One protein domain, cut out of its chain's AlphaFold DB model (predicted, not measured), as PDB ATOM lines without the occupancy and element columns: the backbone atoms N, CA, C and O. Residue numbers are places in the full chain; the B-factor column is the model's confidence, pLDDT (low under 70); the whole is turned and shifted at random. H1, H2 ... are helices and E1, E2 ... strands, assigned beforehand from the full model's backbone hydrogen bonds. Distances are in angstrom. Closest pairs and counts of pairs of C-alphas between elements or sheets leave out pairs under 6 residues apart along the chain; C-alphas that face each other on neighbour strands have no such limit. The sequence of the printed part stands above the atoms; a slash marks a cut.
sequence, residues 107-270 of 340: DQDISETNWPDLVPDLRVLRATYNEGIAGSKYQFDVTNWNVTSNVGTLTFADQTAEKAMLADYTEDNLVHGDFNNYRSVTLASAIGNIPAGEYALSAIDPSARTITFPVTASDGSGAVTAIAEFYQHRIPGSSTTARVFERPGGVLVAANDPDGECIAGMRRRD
ATOM      1  N   ASP A 107     244.244 176.307 222.073       90.00
ATOM      2  CA  ASP A 107     243.195 176.417 223.083       90.00
ATOM      3  C   ASP A 107     243.178 177.839 223.661       90.00
ATOM      4  O   ASP A 107     244.217 178.406 224.011       90.00
ATOM      5  N   GLN A 108     241.990 178.428 223.764       91.50
ATOM      6  CA  GLN A 108     241.806 179.820 224.160       91.50
ATOM      7  C   GLN A 108     240.732 179.951 225.232       91.50
ATOM      8  O   GLN A 108     239.586 179.544 225.038       91.50
ATOM      9  N   ASP A 109     241.089 180.611 226.333       95.06
ATOM     10  CA  ASP A 109     240.124 181.082 227.319       95.06
ATOM     11  C   ASP A 109     239.627 182.465 226.899       95.06
ATOM     12  O   ASP A 109     240.384 183.437 226.843       95.06
ATOM     13  N   ILE A 110     238.337 182.553 226.597       94.94
ATOM     14  CA  ILE A 110     237.663 183.795 226.226       94.94
ATOM     15  C   ILE A 110     236.754 184.270 227.360       94.94
ATOM     16  O   ILE A 110     236.259 183.472 228.156       94.94
ATOM     17  N   SER A 111     236.523 185.580 227.439       96.00
ATOM     18  CA  SER A 111     235.691 186.207 228.470       96.00
ATOM     19  C   SER A 111     234.549 187.019 227.870       96.00
ATOM     20  O   SER A 111     234.672 187.556 226.767       96.00
ATOM     21  N   GLU A 112     233.463 187.166 228.631       94.56
ATOM     22  CA  GLU A 112     232.317 188.018 228.276       94.56
ATOM     23  C   GLU A 112     232.716 189.479 228.018       94.56
ATOM     24  O   GLU A 112     232.024 190.191 227.302       94.56
ATOM     25  N   THR A 113     233.859 189.931 228.543       91.75
ATOM     26  CA  THR A 113     234.402 191.266 228.251       91.75
ATOM     27  C   THR A 113     234.697 191.455 226.764       91.75
ATOM     28  O   THR A 113     234.405 192.511 226.212       91.75
ATOM     29  N   ASN A 114     235.280 190.439 226.122       89.31
ATOM     30  CA  ASN A 114     235.673 190.497 224.712       89.31
ATOM     31  C   ASN A 114     234.631 189.835 223.800       89.31
ATOM     32  O   ASN A 114     234.516 190.191 222.630       89.31
ATOM     33  N   TRP A 115     233.876 188.880 224.345       92.88
ATOM     34  CA  TRP A 115     232.944 188.020 223.625       92.88
ATOM     35  C   TRP A 115     231.606 187.898 224.380       92.88
ATOM     36  O   TRP A 115     231.250 186.802 224.824       92.88
ATOM     37  N   PRO A 116     230.866 189.011 224.556       91.75
ATOM     38  CA  PRO A 116     229.685 189.072 225.424       91.75
ATOM     39  C   PRO A 116     228.533 188.175 224.964       91.75
ATOM     40  O   PRO A 116     227.804 187.665 225.806       91.75
ATOM     41  N   ASP A 117     228.387 187.953 223.655       92.19
ATOM     42  CA  ASP A 117     227.334 187.088 223.112       92.19
ATOM     43  C   ASP A 117     227.783 185.620 223.069       92.19
ATOM     44  O   ASP A 117     227.038 184.716 223.438       92.19
ATOM     45  N   LEU A 118     229.023 185.378 222.628       93.56
ATOM     46  CA  LEU A 118     229.535 184.028 222.397       93.56
ATOM     47  C   LEU A 118     229.757 183.249 223.692       93.56
ATOM     48  O   LEU A 118     229.503 182.052 223.728       93.56
ATOM     49  N   VAL A 119     230.251 183.889 224.755       96.19
ATOM     50  CA  VAL A 119     230.569 183.167 225.995       96.19
ATOM     51  C   VAL A 119     229.323 182.556 226.645       96.19
ATOM     52  O   VAL A 119     229.364 181.358 226.935       96.19
ATOM     53  N   PRO A 120     228.206 183.284 226.833       95.19
ATOM     54  CA  PRO A 120     226.972 182.686 227.336       95.19
ATOM     55  C   PRO A 120     226.459 181.544 226.453       95.19
ATOM     56  O   PRO A 120     226.061 180.507 226.983       95.19
ATOM     57  N   ASP A 121     226.524 181.705 225.128       94.62
ATOM     58  CA  ASP A 121     226.090 180.697 224.154       94.62
ATOM     59  C   ASP A 121     226.925 179.408 224.253       94.62
ATOM     60  O   ASP A 121     226.395 178.318 224.463       94.62
ATOM     61  N   LEU A 122     228.253 179.520 224.260       95.31
ATOM     62  CA  LEU A 122     229.140 178.364 224.396       95.31
ATOM     63  C   LEU A 122     228.987 177.648 225.740       95.31
ATOM     64  O   LEU A 122     229.075 176.420 225.816       95.31
ATOM     65  N   ARG A 123     228.756 178.395 226.823       95.19
ATOM     66  CA  ARG A 123     228.634 177.829 228.173       95.19
ATOM     67  C   ARG A 123     227.360 177.017 228.384       95.19
ATOM     68  O   ARG A 123     227.303 176.252 229.355       95.19
ATOM     69  N   VAL A 124     226.344 177.163 227.534       94.44
ATOM     70  CA  VAL A 124     225.133 176.333 227.602       94.44
ATOM     71  C   VAL A 124     225.232 175.063 226.757       94.44
ATOM     72  O   VAL A 124     224.433 174.151 226.970       94.44
ATOM     73  N   LEU A 125     226.230 174.953 225.873       93.31
ATOM     74  CA  LEU A 125     226.425 173.772 225.034       93.31
ATOM     75  C   LEU A 125     226.842 172.561 225.871       93.31
ATOM     76  O   LEU A 125     227.919 172.515 226.477       93.31
ATOM     77  N   ARG A 126     225.965 171.558 225.887       93.62
ATOM     78  CA  ARG A 126     226.156 170.286 226.585       93.62
ATOM     79  C   ARG A 126     226.836 169.277 225.672       93.62
ATOM     80  O   ARG A 126     226.588 169.256 224.466       93.62
ATOM     81  N   ALA A 127     227.674 168.423 226.243       91.81
ATOM     82  CA  ALA A 127     228.100 167.215 225.551       91.81
ATOM     83  C   ALA A 127     226.910 166.250 225.509       91.81
ATOM     84  O   ALA A 127     226.380 165.873 226.556       91.81
ATOM     85  N   THR A 128     226.478 165.887 224.304       92.19
ATOM     86  CA  THR A 128     225.229 165.149 224.101       92.19
ATOM     87  C   THR A 128     225.485 163.929 223.228       92.19
ATOM     88  O   THR A 128     225.945 164.050 222.096       92.19
ATOM     89  N   TYR A 129     225.169 162.751 223.758       91.19
ATOM     90  CA  TYR A 129     225.104 161.511 222.993       91.19
ATOM     91  C   TYR A 129     223.861 161.546 222.094       91.19
ATOM     92  O   TYR A 129     222.789 161.915 222.580       91.19
ATOM     93  N   ASN A 130     223.990 161.164 220.818       88.06
ATOM     94  CA  ASN A 130     222.894 161.118 219.840       88.06
ATOM     95  C   ASN A 130     222.073 162.424 219.781       88.06
ATOM     96  O   ASN A 130     220.851 162.422 219.952       88.06
ATOM     97  N   GLU A 131     222.745 163.566 219.631       86.75
ATOM     98  CA  GLU A 131     222.106 164.883 219.660       86.75
ATOM     99  C   GLU A 131     221.020 165.031 218.578       86.75
ATOM    100  O   GLU A 131     221.243 164.803 217.388       86.75
ATOM    101  N   GLY A 132     219.818 165.442 218.993       83.69
ATOM    102  CA  GLY A 132     218.711 165.741 218.077       83.69
ATOM    103  C   GLY A 132     217.991 164.519 217.494       83.69
ATOM    104  O   GLY A 132     217.097 164.692 216.665       83.69
ATOM    105  N   ILE A 133     218.327 163.300 217.930       85.31
ATOM    106  CA  ILE A 133     217.666 162.060 217.494       85.31
ATOM    107  C   ILE A 133     217.170 161.217 218.681       85.31
ATOM    108  O   ILE A 133     217.383 161.538 219.852       85.31
ATOM    109  N   ALA A 134     216.445 160.134 218.385       87.12
ATOM    110  CA  ALA A 134     215.943 159.225 219.411       87.12
ATOM    111  C   ALA A 134     217.099 158.603 220.217       87.12
ATOM    112  O   ALA A 134     218.100 158.165 219.653       87.12
ATOM    113  N   GLY A 135     216.940 158.547 221.543       85.50
ATOM    114  CA  GLY A 135     217.994 158.074 222.446       85.50
ATOM    115  C   GLY A 135     219.026 159.135 222.835       85.50
ATOM    116  O   GLY A 135     220.040 158.777 223.430       85.50
ATOM    117  N   SER A 136     218.775 160.415 222.528       90.69
ATOM    118  CA  SER A 136     219.641 161.512 222.954       90.69
ATOM    119  C   SER A 136     219.795 161.570 224.477       90.69
ATOM    120  O   SER A 136     218.808 161.454 225.210       90.69
ATOM    121  N   LYS A 137     221.026 161.762 224.960       94.62
ATOM    122  CA  LYS A 137     221.334 161.817 226.393       94.62
ATOM    123  C   LYS A 137     222.453 162.818 226.669       94.62
ATOM    124  O   LYS A 137     223.522 162.734 226.078       94.62
ATOM    125  N   TYR A 138     222.202 163.748 227.588       94.56
ATOM    126  CA  TYR A 138     223.185 164.729 228.085       94.56
ATOM    127  C   TYR A 138     223.385 164.651 229.612       94.56
ATOM    128  O   TYR A 138     224.252 165.316 230.175       94.56
ATOM    129  N   GLN A 139     222.552 163.851 230.280       96.75
ATOM    130  CA  GLN A 139     222.591 163.551 231.707       96.75
ATOM    131  C   GLN A 139     223.047 162.112 231.861       96.75
ATOM    132  O   GLN A 139     222.306 161.214 231.475       96.75
ATOM    133  N   PHE A 140     224.255 161.898 232.376       97.75
ATOM    134  CA  PHE A 140     224.869 160.576 232.461       97.75
ATOM    135  C   PHE A 140     224.705 159.990 233.858       97.75
ATOM    136  O   PHE A 140     224.927 160.673 234.861       97.75
ATOM    137  N   ASP A 141     224.319 158.720 233.914       98.19
ATOM    138  CA  ASP A 141     223.951 158.044 235.149       98.19
ATOM    139  C   ASP A 141     225.198 157.632 235.937       98.19
ATOM    140  O   ASP A 141     226.085 156.933 235.438       98.19
ATOM    141  N   VAL A 142     225.231 158.020 237.208       98.44
ATOM    142  CA  VAL A 142     226.257 157.652 238.184       98.44
ATOM    143  C   VAL A 142     225.678 156.610 239.133       98.44
ATOM    144  O   VAL A 142     224.613 156.810 239.714       98.44
ATOM    145  N   THR A 143     226.407 155.507 239.300       98.50
ATOM    146  CA  THR A 143     226.000 154.344 240.111       98.50
ATOM    147  C   THR A 143     226.767 154.216 241.422       98.50
ATOM    148  O   THR A 143     226.295 153.566 242.355       98.50
ATOM    149  N   ASN A 144     227.952 154.820 241.513       98.56
ATOM    150  CA  ASN A 144     228.782 154.794 242.712       98.56
ATOM    151  C   ASN A 144     229.617 156.075 242.801       98.56
ATOM    152  O   ASN A 144     229.969 156.668 241.780       98.56
ATOM    153  N   TRP A 145     229.948 156.480 244.018       98.56
ATOM    154  CA  TRP A 145     230.865 157.576 244.299       98.56
ATOM    155  C   TRP A 145     231.879 157.144 245.358       98.56
ATOM    156  O   TRP A 145     231.587 156.319 246.225       98.56
ATOM    157  N   ASN A 146     233.073 157.718 245.294       98.50
ATOM    158  CA  ASN A 146     234.118 157.549 246.292       98.50
ATOM    159  C   ASN A 146     234.870 158.869 246.478       98.50
ATOM    160  O   ASN A 146     235.202 159.529 245.498       98.50
ATOM    161  N   VAL A 147     235.162 159.236 247.718       98.50
ATOM    162  CA  VAL A 147     236.094 160.300 248.084       98.50
ATOM    163  C   VAL A 147     237.199 159.668 248.910       98.50
ATOM    164  O   VAL A 147     236.939 159.000 249.914       98.50
ATOM    165  N   THR A 148     238.439 159.859 248.481       98.12
ATOM    166  CA  THR A 148     239.619 159.429 249.230       98.12
ATOM    167  C   THR A 148     240.680 160.506 249.120       98.12
ATOM    168  O   THR A 148     241.112 160.826 248.017       98.12
ATOM    169  N   SER A 149     241.115 161.071 250.247       96.12
ATOM    170  CA  SER A 149     242.174 162.090 250.282       96.12
ATOM    171  C   SER A 149     241.887 163.307 249.385       96.12
ATOM    172  O   SER A 149     242.757 163.743 248.633       96.12
ATOM    173  N   ASN A 150     240.672 163.866 249.465       96.94
ATOM    174  CA  ASN A 150     240.215 165.000 248.636       96.94
ATOM    175  C   ASN A 150     240.201 164.721 247.119       96.94
ATOM    176  O   ASN A 150     240.310 165.628 246.290       96.94
ATOM    177  N   VAL A 151     240.063 163.451 246.744       98.12
ATOM    178  CA  VAL A 151     239.913 163.022 245.356       98.12
ATOM    179  C   VAL A 151     238.567 162.330 245.212       98.12
ATOM    180  O   VAL A 151     238.328 161.287 245.822       98.12
ATOM    181  N   GLY A 152     237.682 162.932 244.422       98.25
ATOM    182  CA  GLY A 152     236.359 162.414 244.106       98.25
ATOM    183  C   GLY A 152     236.433 161.522 242.878       98.25
ATOM    184  O   GLY A 152     237.040 161.889 241.879       98.25
ATOM    185  N   THR A 153     235.828 160.345 242.947       98.62
ATOM    186  CA  THR A 153     235.703 159.399 241.838       98.62
ATOM    187  C   THR A 153     234.238 159.038 241.666       98.62
ATOM    188  O   THR A 153     233.591 158.588 242.611       98.62
ATOM    189  N   LEU A 154     233.716 159.219 240.458       98.69
ATOM    190  CA  LEU A 154     232.368 158.801 240.078       98.69
ATOM    191  C   LEU A 154     232.466 157.551 239.217       98.69
ATOM    192  O   LEU A 154     233.305 157.500 238.325       98.69
ATOM    193  N   THR A 155     231.613 156.560 239.472       98.69
ATOM    194  CA  THR A 155     231.462 155.370 238.624       98.69
ATOM    195  C   THR A 155     230.155 155.456 237.849       98.69
ATOM    196  O   THR A 155     229.074 155.504 238.443       98.69
ATOM    197  N   PHE A 156     230.242 155.440 236.526       98.56
ATOM    198  CA  PHE A 156     229.104 155.577 235.624       98.56
ATOM    199  C   PHE A 156     228.394 154.245 235.380       98.56
ATOM    200  O   PHE A 156     228.977 153.169 235.532       98.56
ATOM    201  N   ALA A 157     227.112 154.306 235.021       98.31
ATOM    202  CA  ALA A 157     226.299 153.134 234.718       98.31
ATOM    203  C   ALA A 157     226.870 152.304 233.555       98.31
ATOM    204  O   ALA A 157     227.597 152.800 232.697       98.31
ATOM    205  N   ASP A 158     226.548 151.009 233.536       97.50
ATOM    206  CA  ASP A 158     227.009 150.077 232.498       97.50
ATOM    207  C   ASP A 158     226.099 150.142 231.264       97.50
ATOM    208  O   ASP A 158     225.422 149.183 230.903       97.50
ATOM    209  N   GLN A 159     226.014 151.325 230.670       96.12
ATOM    210  CA  GLN A 159     225.072 151.665 229.608       96.12
ATOM    211  C   GLN A 159     225.832 152.204 228.391       96.12
ATOM    212  O   GLN A 159     226.960 152.686 228.508       96.12
ATOM    213  N   THR A 160     225.229 152.102 227.204       93.81
ATOM    214  CA  THR A 160     225.892 152.470 225.940       93.81
ATOM    215  C   THR A 160     226.340 153.931 225.920       93.81
ATOM    216  O   THR A 160     227.485 154.203 225.577       93.81
ATOM    217  N   ALA A 161     225.476 154.860 226.343       93.94
ATOM    218  CA  ALA A 161     225.778 156.291 226.322       93.94
ATOM    219  C   ALA A 161     226.933 156.659 227.274       93.94
ATOM    220  O   ALA A 161     227.824 157.416 226.905       93.94
ATOM    221  N   GLU A 162     226.955 156.090 228.479       97.00
ATOM    222  CA  GLU A 162     228.016 156.277 229.472       97.00
ATOM    223  C   GLU A 162     229.361 155.738 228.975       97.00
ATOM    224  O   GLU A 162     230.383 156.405 229.122       97.00
ATOM    225  N   LYS A 163     229.366 154.555 228.346       93.88
ATOM    226  CA  LYS A 163     230.576 153.975 227.743       93.88
ATOM    227  C   LYS A 163     231.105 154.824 226.595       93.88
ATOM    228  O   LYS A 163     232.305 155.077 226.549       93.88
ATOM    229  N   ALA A 164     230.221 155.260 225.699       89.62
ATOM    230  CA  ALA A 164     230.579 156.128 224.582       89.62
ATOM    231  C   ALA A 164     231.163 157.452 225.092       89.62
ATOM    232  O   ALA A 164     232.234 157.858 224.654       89.62
ATOM    233  N   MET A 165     230.524 158.067 226.095       94.19
ATOM    234  CA  MET A 165     231.015 159.289 226.732       94.19
ATOM    235  C   MET A 165     232.416 159.105 227.314       94.19
ATOM    236  O   MET A 165     233.309 159.880 226.994       94.19
ATOM    237  N   LEU A 166     232.651 158.056 228.103       95.31
ATOM    238  CA  LEU A 166     233.969 157.799 228.691       95.31
ATOM    239  C   LEU A 166     235.047 157.543 227.631       95.31
ATOM    240  O   LEU A 166     236.181 158.007 227.782       95.31
ATOM    241  N   ALA A 167     234.705 156.816 226.565       87.88
ATOM    242  CA  ALA A 167     235.612 156.554 225.455       87.88
ATOM    243  C   ALA A 167     235.993 157.850 224.724       87.88
ATOM    244  O   ALA A 167     237.181 158.100 224.514       87.88
ATOM    245  N   ASP A 168     235.020 158.703 224.410       88.38
ATOM    246  CA  ASP A 168     235.268 159.969 223.715       88.38
ATOM    247  C   ASP A 168     236.019 160.974 224.584       88.38
ATOM    248  O   ASP A 168     236.933 161.631 224.101       88.38
ATOM    249  N   TYR A 169     235.728 161.044 225.882       92.25
ATOM    250  CA  TYR A 169     236.502 161.864 226.812       92.25
ATOM    251  C   TYR A 169     237.950 161.391 226.968       92.25
ATOM    252  O   TYR A 169     238.849 162.202 227.198       92.25
ATOM    253  N   THR A 170     238.179 160.081 226.872       88.69
ATOM    254  CA  THR A 170     239.531 159.516 226.884       88.69
ATOM    255  C   THR A 170     240.269 159.890 225.606       88.69
ATOM    256  O   THR A 170     241.419 160.315 225.668       88.69
ATOM    257  N   GLU A 171     239.605 159.792 224.455       83.75
ATOM    258  CA  GLU A 171     240.173 160.190 223.169       83.75
ATOM    259  C   GLU A 171     240.437 161.705 223.097       83.75
ATOM    260  O   GLU A 171     241.521 162.109 222.684       83.75
ATOM    261  N   ASP A 172     239.518 162.545 223.577       87.50
ATOM    262  CA  ASP A 172     239.692 164.003 223.628       87.50
ATOM    263  C   ASP A 172     240.842 164.405 224.569       87.50
ATOM    264  O   ASP A 172     241.601 165.317 224.249       87.50
ATOM    265  N   ASN A 173     241.061 163.672 225.669       89.62
ATOM    266  CA  ASN A 173     242.234 163.859 226.528       89.62
ATOM    267  C   ASN A 173     243.538 163.433 225.830       89.62
ATOM    268  O   ASN A 173     244.575 164.054 226.041       89.62
ATOM    269  N   LEU A 174     243.516 162.395 224.986       84.19
ATOM    270  CA  LEU A 174     244.685 162.007 224.183       84.19
ATOM    271  C   LEU A 174     245.006 163.041 223.100       84.19
ATOM    272  O   LEU A 174     246.180 163.243 222.790       84.19
ATOM    273  N   VAL A 175     243.983 163.694 222.542       85.31
ATOM    274  CA  VAL A 175     244.152 164.832 221.629       85.31
ATOM    275  C   VAL A 175     244.707 166.046 222.378       85.31
ATOM    276  O   VAL A 175     245.615 166.696 221.875       85.31
ATOM    277  N   HIS A 176     244.200 166.327 223.584       86.88
ATOM    278  CA  HIS A 176     244.656 167.434 224.434       86.88
ATOM    279  C   HIS A 176     246.089 167.249 224.949       86.88
ATOM    280  O   HIS A 176     246.870 168.193 224.999       86.88
ATOM    281  N   GLY A 177     246.438 166.020 225.328       87.62
ATOM    282  CA  GLY A 177     247.748 165.619 225.841       87.62
ATOM    283  C   GLY A 177     247.826 165.468 227.365       87.62
ATOM    284  O   GLY A 177     248.612 164.649 227.842       87.62
ATOM    285  N   ASP A 178     247.013 166.198 228.133       92.12
ATOM    286  CA  ASP A 178     246.951 166.116 229.599       92.12
ATOM    287  C   ASP A 178     245.598 166.598 230.179       92.12
ATOM    288  O   ASP A 178     244.666 166.926 229.452       92.12
ATOM    289  N   PHE A 179     245.480 166.628 231.511       94.62
ATOM    290  CA  PHE A 179     244.287 167.121 232.215       94.62
ATOM    291  C   PHE A 179     244.357 168.615 232.583       94.62
ATOM    292  O   PHE A 179     243.418 169.164 233.166       94.62
ATOM    293  N   ASN A 180     245.467 169.293 232.288       92.50
ATOM    294  CA  ASN A 180     245.633 170.694 232.627       92.50
ATOM    295  C   ASN A 180     244.825 171.555 231.659       92.50
ATOM    296  O   ASN A 180     244.942 171.434 230.443       92.50
ATOM    297  N   ASN A 181     244.000 172.450 232.199       89.50
ATOM    298  CA  ASN A 181     243.072 173.237 231.391       89.50
ATOM    299  C   ASN A 181     242.193 172.378 230.453       89.50
ATOM    300  O   ASN A 181     241.768 172.829 229.390       89.50
ATOM    301  N   TYR A 182     241.862 171.162 230.881       91.50
ATOM    302  CA  TYR A 182     240.984 170.271 230.138       91.50
ATOM    303  C   TYR A 182     239.496 170.543 230.457       91.50
ATOM    304  O   TYR A 182     239.119 171.636 230.895       91.50
ATOM    305  N   ARG A 183     238.634 169.558 230.191       92.69
ATOM    306  CA  ARG A 183     237.191 169.557 230.433       92.69
ATOM    307  C   ARG A 183     236.849 169.466 231.922       92.69
ATOM    308  O   ARG A 183     237.695 169.202 232.782       92.69
ATOM    309  N   SER A 184     235.564 169.630 232.208       94.94
ATOM    310  CA  SER A 184     234.994 169.560 233.546       94.94
ATOM    311  C   SER A 184     233.799 168.617 233.619       94.94
ATOM    312  O   SER A 184     233.147 168.326 232.615       94.94
ATOM    313  N   VAL A 185     233.485 168.173 234.834       96.88
ATOM    314  CA  VAL A 185     232.203 167.551 235.173       96.88
ATOM    315  C   VAL A 185     231.369 168.529 235.989       96.88
ATOM    316  O   VAL A 185     231.880 169.199 236.887       96.88
ATOM    317  N   THR A 186     230.078 168.618 235.687       97.31
ATOM    318  CA  THR A 186     229.109 169.437 236.421       97.31
ATOM    319  C   THR A 186     228.142 168.545 237.188       97.31
ATOM    320  O   THR A 186     227.460 167.697 236.611       97.31
ATOM    321  N   LEU A 187     228.044 168.780 238.493       97.25
ATOM    322  CA  LEU A 187     227.101 168.128 239.391       97.25
ATOM    323  C   LEU A 187     226.038 169.144 239.814       97.25
ATOM    324  O   LEU A 187     226.323 170.069 240.576       97.25
ATOM    325  N   ALA A 188     224.813 168.979 239.311       94.56
ATOM    326  CA  ALA A 188     223.691 169.864 239.637       94.56
ATOM    327  C   ALA A 188     223.236 169.733 241.106       94.56
ATOM    328  O   ALA A 188     222.674 170.666 241.678       94.56
ATOM    329  N   SER A 189     223.496 168.581 241.720       96.50
ATOM    330  CA  SER A 189     223.244 168.279 243.125       96.50
ATOM    331  C   SER A 189     224.443 167.545 243.726       96.50
ATOM    332  O   SER A 189     225.304 167.038 243.007       96.50
ATOM    333  N   ALA A 190     224.516 167.501 245.057       97.44
ATOM    334  CA  ALA A 190     225.545 166.730 245.741       97.44
ATOM    335  C   ALA A 190     225.374 165.223 245.477       97.44
ATOM    336  O   ALA A 190     224.250 164.715 245.447       97.44
ATOM    337  N   ILE A 191     226.492 164.510 245.333       97.94
ATOM    338  CA  ILE A 191     226.546 163.051 245.196       97.94
ATOM    339  C   ILE A 191     227.314 162.501 246.396       97.94
ATOM    340  O   ILE A 191     228.543 162.546 246.447       97.94
ATOM    341  N   GLY A 192     226.578 162.008 247.395       96.81
ATOM    342  CA  GLY A 192     227.180 161.603 248.663       96.81
ATOM    343  C   GLY A 192     227.877 162.777 249.348       96.81
ATOM    344  O   GLY A 192     227.250 163.806 249.592       96.81
ATOM    345  N   ASN A 193     229.177 162.633 249.623       97.31
ATOM    346  CA  ASN A 193     229.984 163.706 250.215       97.31
ATOM    347  C   ASN A 193     230.492 164.728 249.187       97.31
ATOM    348  O   ASN A 193     231.031 165.755 249.587       97.31
ATOM    349  N   ILE A 194     230.356 164.460 247.885       98.12
ATOM    350  CA  ILE A 194     230.821 165.356 246.823       98.12
ATOM    351  C   ILE A 194     229.782 166.476 246.659       98.12
ATOM    352  O   ILE A 194     228.647 166.181 246.274       98.12
ATOM    353  N   PRO A 195     230.118 167.750 246.934       97.38
ATOM    354  CA  PRO A 195     229.164 168.846 246.807       97.38
ATOM    355  C   PRO A 195     228.707 169.063 245.358       97.38
ATOM    356  O   PRO A 195     229.399 168.694 244.408       97.38
ATOM    357  N   ALA A 196     227.564 169.729 245.181       97.00
ATOM    358  CA  ALA A 196     227.196 170.270 243.874       97.00
ATOM    359  C   ALA A 196     228.260 171.279 243.415       97.00
ATOM    360  O   ALA A 196     228.796 172.032 244.232       97.00
ATOM    361  N   GLY A 197     228.561 171.307 242.123       95.75
ATOM    362  CA  GLY A 197     229.615 172.164 241.597       95.75
ATOM    363  C   GLY A 197     230.156 171.700 240.257       95.75
ATOM    364  O   GLY A 197     229.682 170.728 239.671       95.75
ATOM    365  N   GLU A 198     231.158 172.422 239.777       96.31
ATOM    366  CA  GLU A 198     231.872 172.111 238.547       96.31
ATOM    367  C   GLU A 198     233.331 171.797 238.883       96.31
ATOM    368  O   GLU A 198     233.995 172.586 239.558       96.31
ATOM    369  N   TYR A 199     233.820 170.647 238.427       96.88
ATOM    370  CA  TYR A 199     235.118 170.103 238.816       96.88
ATOM    371  C   TYR A 199     235.978 169.813 237.590       96.88
ATOM    372  O   TYR A 199     235.510 169.191 236.636       96.88
ATOM    373  N   ALA A 200     237.240 170.248 237.617       96.69
ATOM    374  CA  ALA A 200     238.218 169.912 236.582       96.69
ATOM    375  C   ALA A 200     238.531 168.411 236.623       96.69
ATOM    376  O   ALA A 200     238.753 167.863 237.701       96.69
ATOM    377  N   LEU A 201     238.563 167.748 235.469       97.31
ATOM    378  CA  LEU A 201     238.905 166.327 235.417       97.31
ATOM    379  C   LEU A 201     240.398 166.110 235.702       97.31
ATOM    380  O   LEU A 201     241.220 166.967 235.404       97.31
ATOM    381  N   SER A 202     240.744 164.958 236.278       97.12
ATOM    382  CA  SER A 202     242.134 164.587 236.603       97.12
ATOM    383  C   SER A 202     242.513 163.154 236.218       97.12
ATOM    384  O   SER A 202     243.697 162.850 236.112       97.12
ATOM    385  N   ALA A 203     241.528 162.276 236.009       96.94
ATOM    386  CA  ALA A 203     241.719 160.961 235.406       96.94
ATOM    387  C   ALA A 203     240.398 160.438 234.827       96.94
ATOM    388  O   ALA A 203     239.318 160.812 235.297       96.94
ATOM    389  N   ILE A 204     240.498 159.560 233.826       97.19
ATOM    390  CA  ILE A 204     239.372 158.876 233.180       97.19
ATOM    391  C   ILE A 204     239.791 157.429 232.928       97.19
ATOM    392  O   ILE A 204     240.856 157.188 232.361       97.19
ATOM    393  N   ASP A 205     238.966 156.477 233.353       96.12
ATOM    394  CA  ASP A 205     239.168 155.049 233.107       96.12
ATOM    395  C   ASP A 205     237.885 154.448 232.508       96.12
ATOM    396  O   ASP A 205     236.934 154.138 233.234       96.12
ATOM    397  N   PRO A 206     237.838 154.255 231.177       91.88
ATOM    398  CA  PRO A 206     236.696 153.633 230.510       91.88
ATOM    399  C   PRO A 206     236.424 152.193 230.953       91.88
ATOM    400  O   PRO A 206     235.276 151.755 230.916       91.88
ATOM    401  N   SER A 207     237.454 151.455 231.386       92.69
ATOM    402  CA  SER A 207     237.325 150.051 231.795       92.69
ATOM    403  C   SER A 207     236.680 149.946 233.173       92.69
ATOM    404  O   SER A 207     235.753 149.159 233.374       92.69
ATOM    405  N   ALA A 208     237.126 150.780 234.116       95.50
ATOM    406  CA  ALA A 208     236.503 150.904 235.432       95.50
ATOM    407  C   ALA A 208     235.193 151.715 235.403       95.50
ATOM    408  O   ALA A 208     234.428 151.684 236.366       95.50
ATOM    409  N   ARG A 209     234.917 152.405 234.289       98.00
ATOM    410  CA  ARG A 209     233.824 153.369 234.104       98.00
ATOM    411  C   ARG A 209     233.900 154.539 235.073       98.00
ATOM    412  O   ARG A 209     232.877 154.949 235.624       98.00
ATOM    413  N   THR A 210     235.099 155.058 235.308       98.31
ATOM    414  CA  THR A 210     235.319 156.105 236.302       98.31
ATOM    415  C   THR A 210     235.858 157.400 235.722       98.31
ATOM    416  O   THR A 210     236.606 157.420 234.746       98.31
ATOM    417  N   ILE A 211     235.475 158.497 236.372       98.50
ATOM    418  CA  ILE A 211     236.100 159.811 236.223       98.50
ATOM    419  C   ILE A 211     236.498 160.294 237.608       98.50
ATOM    420  O   ILE A 211     235.723 160.171 238.561       98.50
ATOM    421  N   THR A 212     237.690 160.873 237.696       98.38
ATOM    422  CA  THR A 212     238.275 161.356 238.942       98.38
ATOM    423  C   THR A 212     238.605 162.841 238.850       98.38
ATOM    424  O   THR A 212     239.089 163.318 237.821       98.38
ATOM    425  N   PHE A 213     238.384 163.579 239.934       98.25
ATOM    426  CA  PHE A 213     238.638 165.016 240.037       98.25
ATOM    427  C   PHE A 213     239.001 165.422 241.476       98.25
ATOM    428  O   PHE A 213     238.583 164.760 242.432       98.25
ATOM    429  N   PRO A 214     239.766 166.511 241.666       97.38
ATOM    430  CA  PRO A 214     240.012 167.065 242.990       97.38
ATOM    431  C   PRO A 214     238.721 167.641 243.585       97.38
ATOM    432  O   PRO A 214     237.964 168.343 242.912       97.38
ATOM    433  N   VAL A 215     238.478 167.369 244.866       97.19
ATOM    434  CA  VAL A 215     237.334 167.895 245.619       97.19
ATOM    435  C   VAL A 215     237.690 168.046 247.092       97.19
ATOM    436  O   VAL A 215     238.280 167.155 247.688       97.19
ATOM    437  N   THR A 216     237.274 169.139 247.721       96.19
ATOM    438  CA  THR A 216     237.381 169.283 249.178       96.19
ATOM    439  C   THR A 216     236.149 168.666 249.836       96.19
ATOM    440  O   THR A 216     235.108 169.315 249.937       96.19
ATOM    441  N   ALA A 217     236.250 167.407 250.259       96.38
ATOM    442  CA  ALA A 217     235.161 166.664 250.893       96.38
ATOM    443  C   ALA A 217     235.704 165.595 251.851       96.38
ATOM    444  O   ALA A 217     236.832 165.131 251.706       96.38
ATOM    445  N   SER A 218     234.894 165.188 252.832       97.12
ATOM    446  CA  SER A 218     235.245 164.077 253.718       97.12
ATOM    447  C   SER A 218     235.251 162.746 252.968       97.12
ATOM    448  O   SER A 218     234.364 162.492 252.148       97.12
ATOM    449  N   ASP A 219     236.197 161.875 253.317       98.12
ATOM    450  CA  ASP A 219     236.284 160.522 252.767       98.12
ATOM    451  C   ASP A 219     234.977 159.737 252.965       98.12
ATOM    452  O   ASP A 219     234.257 159.903 253.955       98.12
ATOM    453  N   GLY A 220     234.659 158.880 251.999       97.81
ATOM    454  CA  GLY A 220     233.443 158.074 252.001       97.81
ATOM    455  C   GLY A 220     233.170 157.463 250.636       97.81
ATOM    456  O   GLY A 220     233.713 157.908 249.634       97.81
ATOM    457  N   SER A 221     232.325 156.439 250.585       98.06
ATOM    458  CA  SER A 221     231.889 155.837 249.325       98.06
ATOM    459  C   SER A 221     230.494 155.246 249.450       98.06
ATOM    460  O   SER A 221     230.012 154.992 250.557       98.06
ATOM    461  N   GLY A 222     229.839 155.015 248.315       97.88
ATOM    462  CA  GLY A 222     228.561 154.326 248.309       97.88
ATOM    463  C   GLY A 222     227.884 154.272 246.949       97.88
ATOM    464  O   GLY A 222     228.062 155.137 246.093       97.88
ATOM    465  N   ALA A 223     227.033 153.261 246.785       97.94
ATOM    466  CA  ALA A 223     226.119 153.204 245.657       97.94
ATOM    467  C   ALA A 223     225.154 154.401 245.680       97.94
ATOM    468  O   ALA A 223     224.740 154.866 246.745       97.94
ATOM    469  N   VAL A 224     224.792 154.891 244.500       97.88
ATOM    470  CA  VAL A 224     223.915 156.052 244.334       97.88
ATOM    471  C   VAL A 224     223.137 155.940 243.026       97.88
ATOM    472  O   VAL A 224     223.564 155.249 242.107       97.88
ATOM    473  N   THR A 225     222.010 156.640 242.944       97.44
ATOM    474  CA  THR A 225     221.352 156.969 241.676       97.44
ATOM    475  C   THR A 225     221.456 158.476 241.509       97.44
ATOM    476  O   THR A 225     220.695 159.223 242.123       97.44
ATOM    477  N   ALA A 226     222.451 158.924 240.752       97.75
ATOM    478  CA  ALA A 226     222.714 160.340 240.527       97.75
ATOM    479  C   ALA A 226     223.041 160.610 239.059       97.75
ATOM    480  O   ALA A 226     223.203 159.686 238.267       97.75
ATOM    481  N   ILE A 227     223.129 161.890 238.711       97.69
ATOM    482  CA  ILE A 227     223.389 162.357 237.354       97.69
ATOM    483  C   ILE A 227     224.609 163.273 237.374       97.69
ATOM    484  O   ILE A 227     224.729 164.134 238.248       97.69
ATOM    485  N   ALA A 228     225.474 163.112 236.379       97.44
ATOM    486  CA  ALA A 228     226.514 164.072 236.042       97.44
ATOM    487  C   ALA A 228     226.268 164.641 234.638       97.44
ATOM    488  O   ALA A 228     225.852 163.929 233.722       97.44
ATOM    489  N   GLU A 229     226.520 165.935 234.477       96.94
ATOM    490  CA  GLU A 229     226.417 166.643 233.203       96.94
ATOM    491  C   GLU A 229     227.793 167.130 232.765       96.94
ATOM    492  O   GLU A 229     228.669 167.414 233.585       96.94
ATOM    493  N   PHE A 230     227.959 167.289 231.460       95.81
ATOM    494  CA  PHE A 230     229.194 167.779 230.879       95.81
ATOM    495  C   PHE A 230     228.901 168.887 229.880       95.81
ATOM    496  O   PHE A 230     227.947 168.809 229.102       95.81
ATOM    497  N   TYR A 231     229.745 169.909 229.888       95.25
ATOM    498  CA  TYR A 231     229.607 171.066 229.018       95.25
ATOM    499  C   TYR A 231     230.854 171.212 228.166       95.25
ATOM    500  O   TYR A 231     231.971 170.990 228.629       95.25
ATOM    501  N   GLN A 232     230.655 171.595 226.911       93.12
ATOM    502  CA  GLN A 232     231.731 171.610 225.929       93.12
ATOM    503  C   GLN A 232     232.759 172.705 226.250       93.12
ATOM    504  O   GLN A 232     233.950 172.497 226.071       93.12
ATOM    505  N   HIS A 233     232.329 173.857 226.764       94.75
ATOM    506  CA  HIS A 233     233.192 175.040 226.846       94.75
ATOM    507  C   HIS A 233     233.318 175.643 228.242       94.75
ATOM    508  O   HIS A 233     233.865 176.736 228.388       94.75
ATOM    509  N   ARG A 234     232.782 175.001 229.282       94.94
ATOM    510  CA  ARG A 234     232.854 175.585 230.624       94.94
ATOM    511  C   ARG A 234     234.243 175.432 231.234       94.94
ATOM    512  O   ARG A 234     234.973 174.485 230.953       94.94
ATOM    513  N   ILE A 235     234.580 176.408 232.072       94.56
ATOM    514  CA  ILE A 235     235.785 176.427 232.893       94.56
ATOM    515  C   ILE A 235     235.328 176.364 234.357       94.56
ATOM    516  O   ILE A 235     234.576 177.255 234.777       94.56
ATOM    517  N   PRO A 236     235.784 175.368 235.143       93.38
ATOM    518  CA  PRO A 236     235.472 175.260 236.562       93.38
ATOM    519  C   PRO A 236     235.725 176.561 237.322       93.38
ATOM    520  O   PRO A 236     236.775 177.186 237.186       93.38
ATOM    521  N   GLY A 237     234.757 176.963 238.146       89.56
ATOM    522  CA  GLY A 237     234.868 178.156 238.992       89.56
ATOM    523  C   GLY A 237     234.635 179.492 238.278       89.56
ATOM    524  O   GLY A 237     234.710 180.531 238.929       89.56
ATOM    525  N   SER A 238     234.311 179.490 236.983       93.06
ATOM    526  CA  SER A 238     233.964 180.706 236.245       93.06
ATOM    527  C   SER A 238     232.556 180.633 235.674       93.06
ATOM    528  O   SER A 238     232.157 179.607 235.122       93.06
ATOM    529  N   SER A 239     231.817 181.741 235.761       93.31
ATOM    530  CA  SER A 239     230.525 181.932 235.095       93.31
ATOM    531  C   SER A 239     230.601 182.816 233.850       93.31
ATOM    532  O   SER A 239     229.644 182.819 233.090       93.31
ATOM    533  N   THR A 240     231.715 183.528 233.644       95.69
ATOM    534  CA  THR A 240     231.870 184.592 232.631       95.69
ATOM    535  C   THR A 240     233.000 184.325 231.635       95.69
ATOM    536  O   THR A 240     233.378 185.198 230.847       95.69
ATOM    537  N   THR A 241     233.577 183.123 231.670       96.38
ATOM    538  CA  THR A 241     234.598 182.678 230.717       96.38
ATOM    539  C   THR A 241     234.243 181.327 230.115       96.38
ATOM    540  O   THR A 241     233.546 180.515 230.732       96.38
ATOM    541  N   ALA A 242     234.718 181.092 228.897       96.44
ATOM    542  CA  ALA A 242     234.566 179.838 228.175       96.44
ATOM    543  C   ALA A 242     235.909 179.415 227.576       96.44
ATOM    544  O   ALA A 242     236.704 180.269 227.185       96.44
ATOM    545  N   ARG A 243     236.143 178.106 227.487       94.88
ATOM    546  CA  ARG A 243     237.305 177.528 226.816       94.88
ATOM    547  C   ARG A 243     236.923 177.068 225.425       94.88
ATOM    548  O   ARG A 243     236.031 176.238 225.245       94.88
ATOM    549  N   VAL A 244     237.619 177.598 224.437       92.69
ATOM    550  CA  VAL A 244     237.510 177.172 223.051       92.69
ATOM    551  C   VAL A 244     238.725 176.323 222.738       92.69
ATOM    552  O   VAL A 244     239.852 176.801 222.807       92.69
ATOM    553  N   PHE A 245     238.479 175.056 222.426       89.19
ATOM    554  CA  PHE A 245     239.527 174.097 222.113       89.19
ATOM    555  C   PHE A 245     239.956 174.216 220.656       89.19
ATOM    556  O   PHE A 245     239.111 174.377 219.766       89.19
ATOM    557  N   GLU A 246     241.255 174.090 220.418       85.69
ATOM    558  CA  GLU A 246     241.813 174.047 219.082       85.69
ATOM    559  C   GLU A 246     241.315 172.820 218.315       85.69
ATOM    560  O   GLU A 246     241.073 171.746 218.883       85.69
ATOM    561  N   ARG A 247     241.158 172.984 216.999       78.19
ATOM    562  CA  ARG A 247     240.749 171.917 216.077       78.19
ATOM    563  C   ARG A 247     241.691 171.769 214.863       78.19
ATOM    564  O   ARG A 247     241.190 171.566 213.754       78.19
ATOM    565  N   PRO A 248     243.032 171.856 215.013       63.94
ATOM    566  CA  PRO A 248     243.943 171.738 213.883       63.94
ATOM    567  C   PRO A 248     243.900 170.317 213.311       63.94
ATOM    568  O   PRO A 248     243.930 169.333 214.046       63.94
ATOM    569  N   GLY A 249     243.813 170.199 211.984       60.16
ATOM    570  CA  GLY A 249     243.790 168.898 211.298       60.16
ATOM    571  C   GLY A 249     242.523 168.061 211.530       60.16
ATOM    572  O   GLY A 249     242.430 166.951 211.012       60.16
ATOM    573  N   GLY A 250     241.534 168.579 212.266       63.69
ATOM    574  CA  GLY A 250     240.244 167.925 212.453       63.69
ATOM    575  C   GLY A 250     239.366 168.038 211.207       63.69
ATOM    576  O   GLY A 250     239.303 169.086 210.563       63.69
ATOM    577  N   VAL A 251     238.644 166.970 210.876       69.44
ATOM    578  CA  VAL A 251     237.575 167.015 209.869       69.44
ATOM    579  C   VAL A 251     236.231 167.191 210.561       69.44
ATOM    580  O   VAL A 251     235.996 166.634 211.631       69.44
ATOM    581  N   LEU A 252     235.335 167.963 209.941       69.50
ATOM    582  CA  LEU A 252     233.947 168.042 210.381       69.50
ATOM    583  C   LEU A 252     233.270 166.691 210.134       69.50
ATOM    584  O   LEU A 252     233.038 166.299 208.990       69.50
ATOM    585  N   VAL A 253     232.959 165.989 211.218       65.19
ATOM    586  CA  VAL A 253     232.160 164.764 211.211       65.19
ATOM    587  C   VAL A 253     230.763 165.119 211.710       65.19
ATOM    588  O   VAL A 253     230.605 165.995 212.563       65.19
ATOM    589  N   ALA A 254     229.736 164.488 211.143       59.50
ATOM    590  CA  ALA A 254     228.376 164.673 211.630       59.50
ATOM    591  C   ALA A 254     228.284 164.232 213.098       59.50
ATOM    592  O   ALA A 254     228.862 163.219 213.479       59.50
ATOM    593  N   ALA A 255     227.524 164.976 213.904       60.22
ATOM    594  CA  ALA A 255     227.354 164.711 215.337       60.22
ATOM    595  C   ALA A 255     226.654 163.377 215.658       60.22
ATOM    596  O   ALA A 255     226.577 163.001 216.818       60.22
ATOM    597  N   ASN A 256     226.115 162.696 214.644       59.69
ATOM    598  CA  ASN A 256     225.421 161.425 214.776       59.69
ATOM    599  C   ASN A 256     225.987 160.443 213.749       59.69
ATOM    600  O   ASN A 256     225.898 160.688 212.541       59.69
ATOM    601  N   ASP A 257     226.499 159.318 214.224       61.88
ATOM    602  CA  ASP A 257     226.752 158.121 213.435       61.88
ATOM    603  C   ASP A 257     225.823 156.981 213.900       61.88
ATOM    604  O   ASP A 257     225.385 156.957 215.051       61.88
ATOM    605  N   PRO A 258     225.456 156.032 213.015       59.25
ATOM    606  CA  PRO A 258     224.576 154.920 213.388       59.25
ATOM    607  C   PRO A 258     225.105 154.072 214.551       59.25
ATOM    608  O   PRO A 258     224.314 153.450 215.260       59.25
ATOM    609  N   ASP A 259     226.425 154.068 214.733       63.06
ATOM    610  CA  ASP A 259     227.132 153.277 215.736       63.06
ATOM    611  C   ASP A 259     227.382 154.049 217.053       63.06
ATOM    612  O   ASP A 259     227.860 153.459 218.023       63.06
ATOM    613  N   GLY A 260     227.006 155.334 217.132       60.81
ATOM    614  CA  GLY A 260     227.092 156.159 218.345       60.81
ATOM    615  C   GLY A 260     228.520 156.441 218.816       60.81
ATOM    616  O   GLY A 260     228.749 156.637 220.011       60.81
ATOM    617  N   GLU A 261     229.492 156.410 217.909       65.25
ATOM    618  CA  GLU A 261     230.903 156.577 218.222       65.25
ATOM    619  C   GLU A 261     231.347 158.039 218.194       65.25
ATOM    620  O   GLU A 261     232.467 158.311 218.618       65.25
ATOM    621  N   CYS A 262     230.542 158.967 217.670       68.25
ATOM    622  CA  CYS A 262     230.883 160.388 217.604       68.25
ATOM    623  C   CYS A 262     229.955 161.219 218.501       68.25
ATOM    624  O   CYS A 262     228.782 161.387 218.181       68.25
ATOM    625  N   ILE A 263     230.476 161.783 219.597       70.12
ATOM    626  CA  ILE A 263     229.720 162.686 220.480       70.12
ATOM    627  C   ILE A 263     229.926 164.153 220.088       70.12
ATOM    628  O   ILE A 263     231.048 164.625 219.881       70.12
ATOM    629  N   ALA A 264     228.828 164.910 220.045       76.44
ATOM    630  CA  ALA A 264     228.847 166.337 219.746       76.44
ATOM    631  C   ALA A 264     229.785 167.114 220.692       76.44
ATOM    632  O   ALA A 264     229.685 167.029 221.919       76.44
ATOM    633  N   GLY A 265     230.691 167.903 220.105       71.06
ATOM    634  CA  GLY A 265     231.645 168.744 220.837       71.06
ATOM    635  C   GLY A 265     232.971 168.079 221.222       71.06
ATOM    636  O   GLY A 265     233.843 168.762 221.777       71.06
ATOM    637  N   MET A 266     233.149 166.788 220.922       78.50
ATOM    638  CA  MET A 266     234.375 166.036 221.216       78.50
ATOM    639  C   MET A 266     235.334 166.015 220.023       78.50
ATOM    640  O   MET A 266     234.911 166.012 218.865       78.50
ATOM    641  N   ARG A 267     236.644 166.034 220.304       78.00
ATOM    642  CA  ARG A 267     237.700 165.883 219.292       78.00
ATOM    643  C   ARG A 267     238.125 164.423 219.229       78.00
ATOM    644  O   ARG A 267     238.105 163.726 220.239       78.00
ATOM    645  N   ARG A 268     238.534 163.967 218.046       66.38
ATOM    646  CA  ARG A 268     239.034 162.604 217.833       66.38
ATOM    647  C   ARG A 268     240.173 162.591 216.829       66.38
ATOM    648  O   ARG A 268     240.235 163.464 215.963       66.38
ATOM    649  N   ARG A 269     241.039 161.582 216.925       68.94
ATOM    650  CA  ARG A 269     242.050 161.295 215.903       68.94
ATOM    651  C   ARG A 269     241.460 160.517 214.728       68.94
ATOM    652  O   ARG A 269     240.373 159.941 214.791       68.94
ATOM    653  N   ASP A 270     242.218 160.518 213.644       62.22
ATOM    654  CA  ASP A 270     242.023 159.700 212.459       62.22
ATOM    655  C   ASP A 270     241.994 158.197 212.778       62.22
ATOM    656  O   ASP A 270     242.696 157.700 213.660       62.22
TER     657      ASP A 270
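Overview. This is residues 107 to 270 of the 340 residues of an uncharacterized protein of marine sediment metagenome (UniProt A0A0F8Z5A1). A strongly twisted sheet of five strands, E6 E7 E3 E2 E8, and a small hairpin, E4 and E5, lie partly face to face with their strands crossed, while helix H2 packs on one face of the larger sheet, with 11 pairs of C-alphas within 10 A to E6 and 9 to E2. Away from this body, H1 packs on a two-strand ribbon of E1 and E9, and after E9 residues 245 to 270 form a long stretch with no named element. The printed part has 164 residues, in the order E1 H1 E2 E3 H2 E4 E5 E6 E7 E8 E9; all three sheets are antiparallel. The class is mixed, helices and strands, with under half of the residues in named elements. The whole is compact, with a radius of gyration of the C-alphas of 15.5 A and spans of 42 by 40 by 29 A.

Along the chain. E1, residues 108 to 111, begins with C-alpha 108 at (241.806, 179.820, 224.160), and H1 is residues 118 to 124, 10.3 A long. E2, residues 139 to 148, spans 24.8 A and bends by 70 degrees at residue 143; E3 is residues 151 to 156, 16.3 A. H2, residues 160 to 176, spans 24.0 A from C-alpha 160 at (225.892, 152.470, 225.940). E4 is residues 184 to 187, E5 197 to 200, E6 203 to 205 and E7 210 to 214. E8, residues 220 to 229, spans 21.8 A and bends by 91 degrees at residue 223. E9, residues 241 to 244, ends with C-alpha 244 at (237.510, 177.172, 223.051).

Arrangement. E1 and E9 are antiparallel, with N 110 and O 242 2.9 A apart, within hydrogen-bond range. The closest C-alphas of H1 and E9, Val 119 and Ala 242, are 5.6 A apart. E1 and E9 are apart from the strands of both other sheets. In the five-strand sheet, within hydrogen-bond range are N 203 and O 212 of hairpin E6 and E7, 3.2 A; N 154 and O 211 of E3 and E7, 2.9 A; N 146 and O 153 of hairpin E2 and E3, 2.9 A; and N 142 and O 226 of E2 and E8, 2.8 A. H2 is on one face of this sheet, two layers, at a height over the sheet of 6.7 A; the closest C-alphas of H2 and E6, Thr 170 and Ile 204, are 6.3 A apart. The hairpin E4 and E5, with N 187 and O 197 2.8 A apart, makes with this sheet a sandwich, two sheets face to face, their strands at 85 degrees. The closest C-alphas of E4 and E8, Thr 186 and Glu 229, are 5.0 A apart. In H1 and H2 every O i to N i+4 pair is within hydrogen-bond range.

Size, cuts and confidence. The C-alphas farthest apart, Ser 218 and Val 251, are 44.0 A apart. The printed part has no cut. The links H1 to E2 and E8 to E9 are long, and residues 245 to 270 hold no named element. The mean pLDDT of the printed part is 90.4; residues 248 to 262 and 268 to 270 include 18 residues under 70.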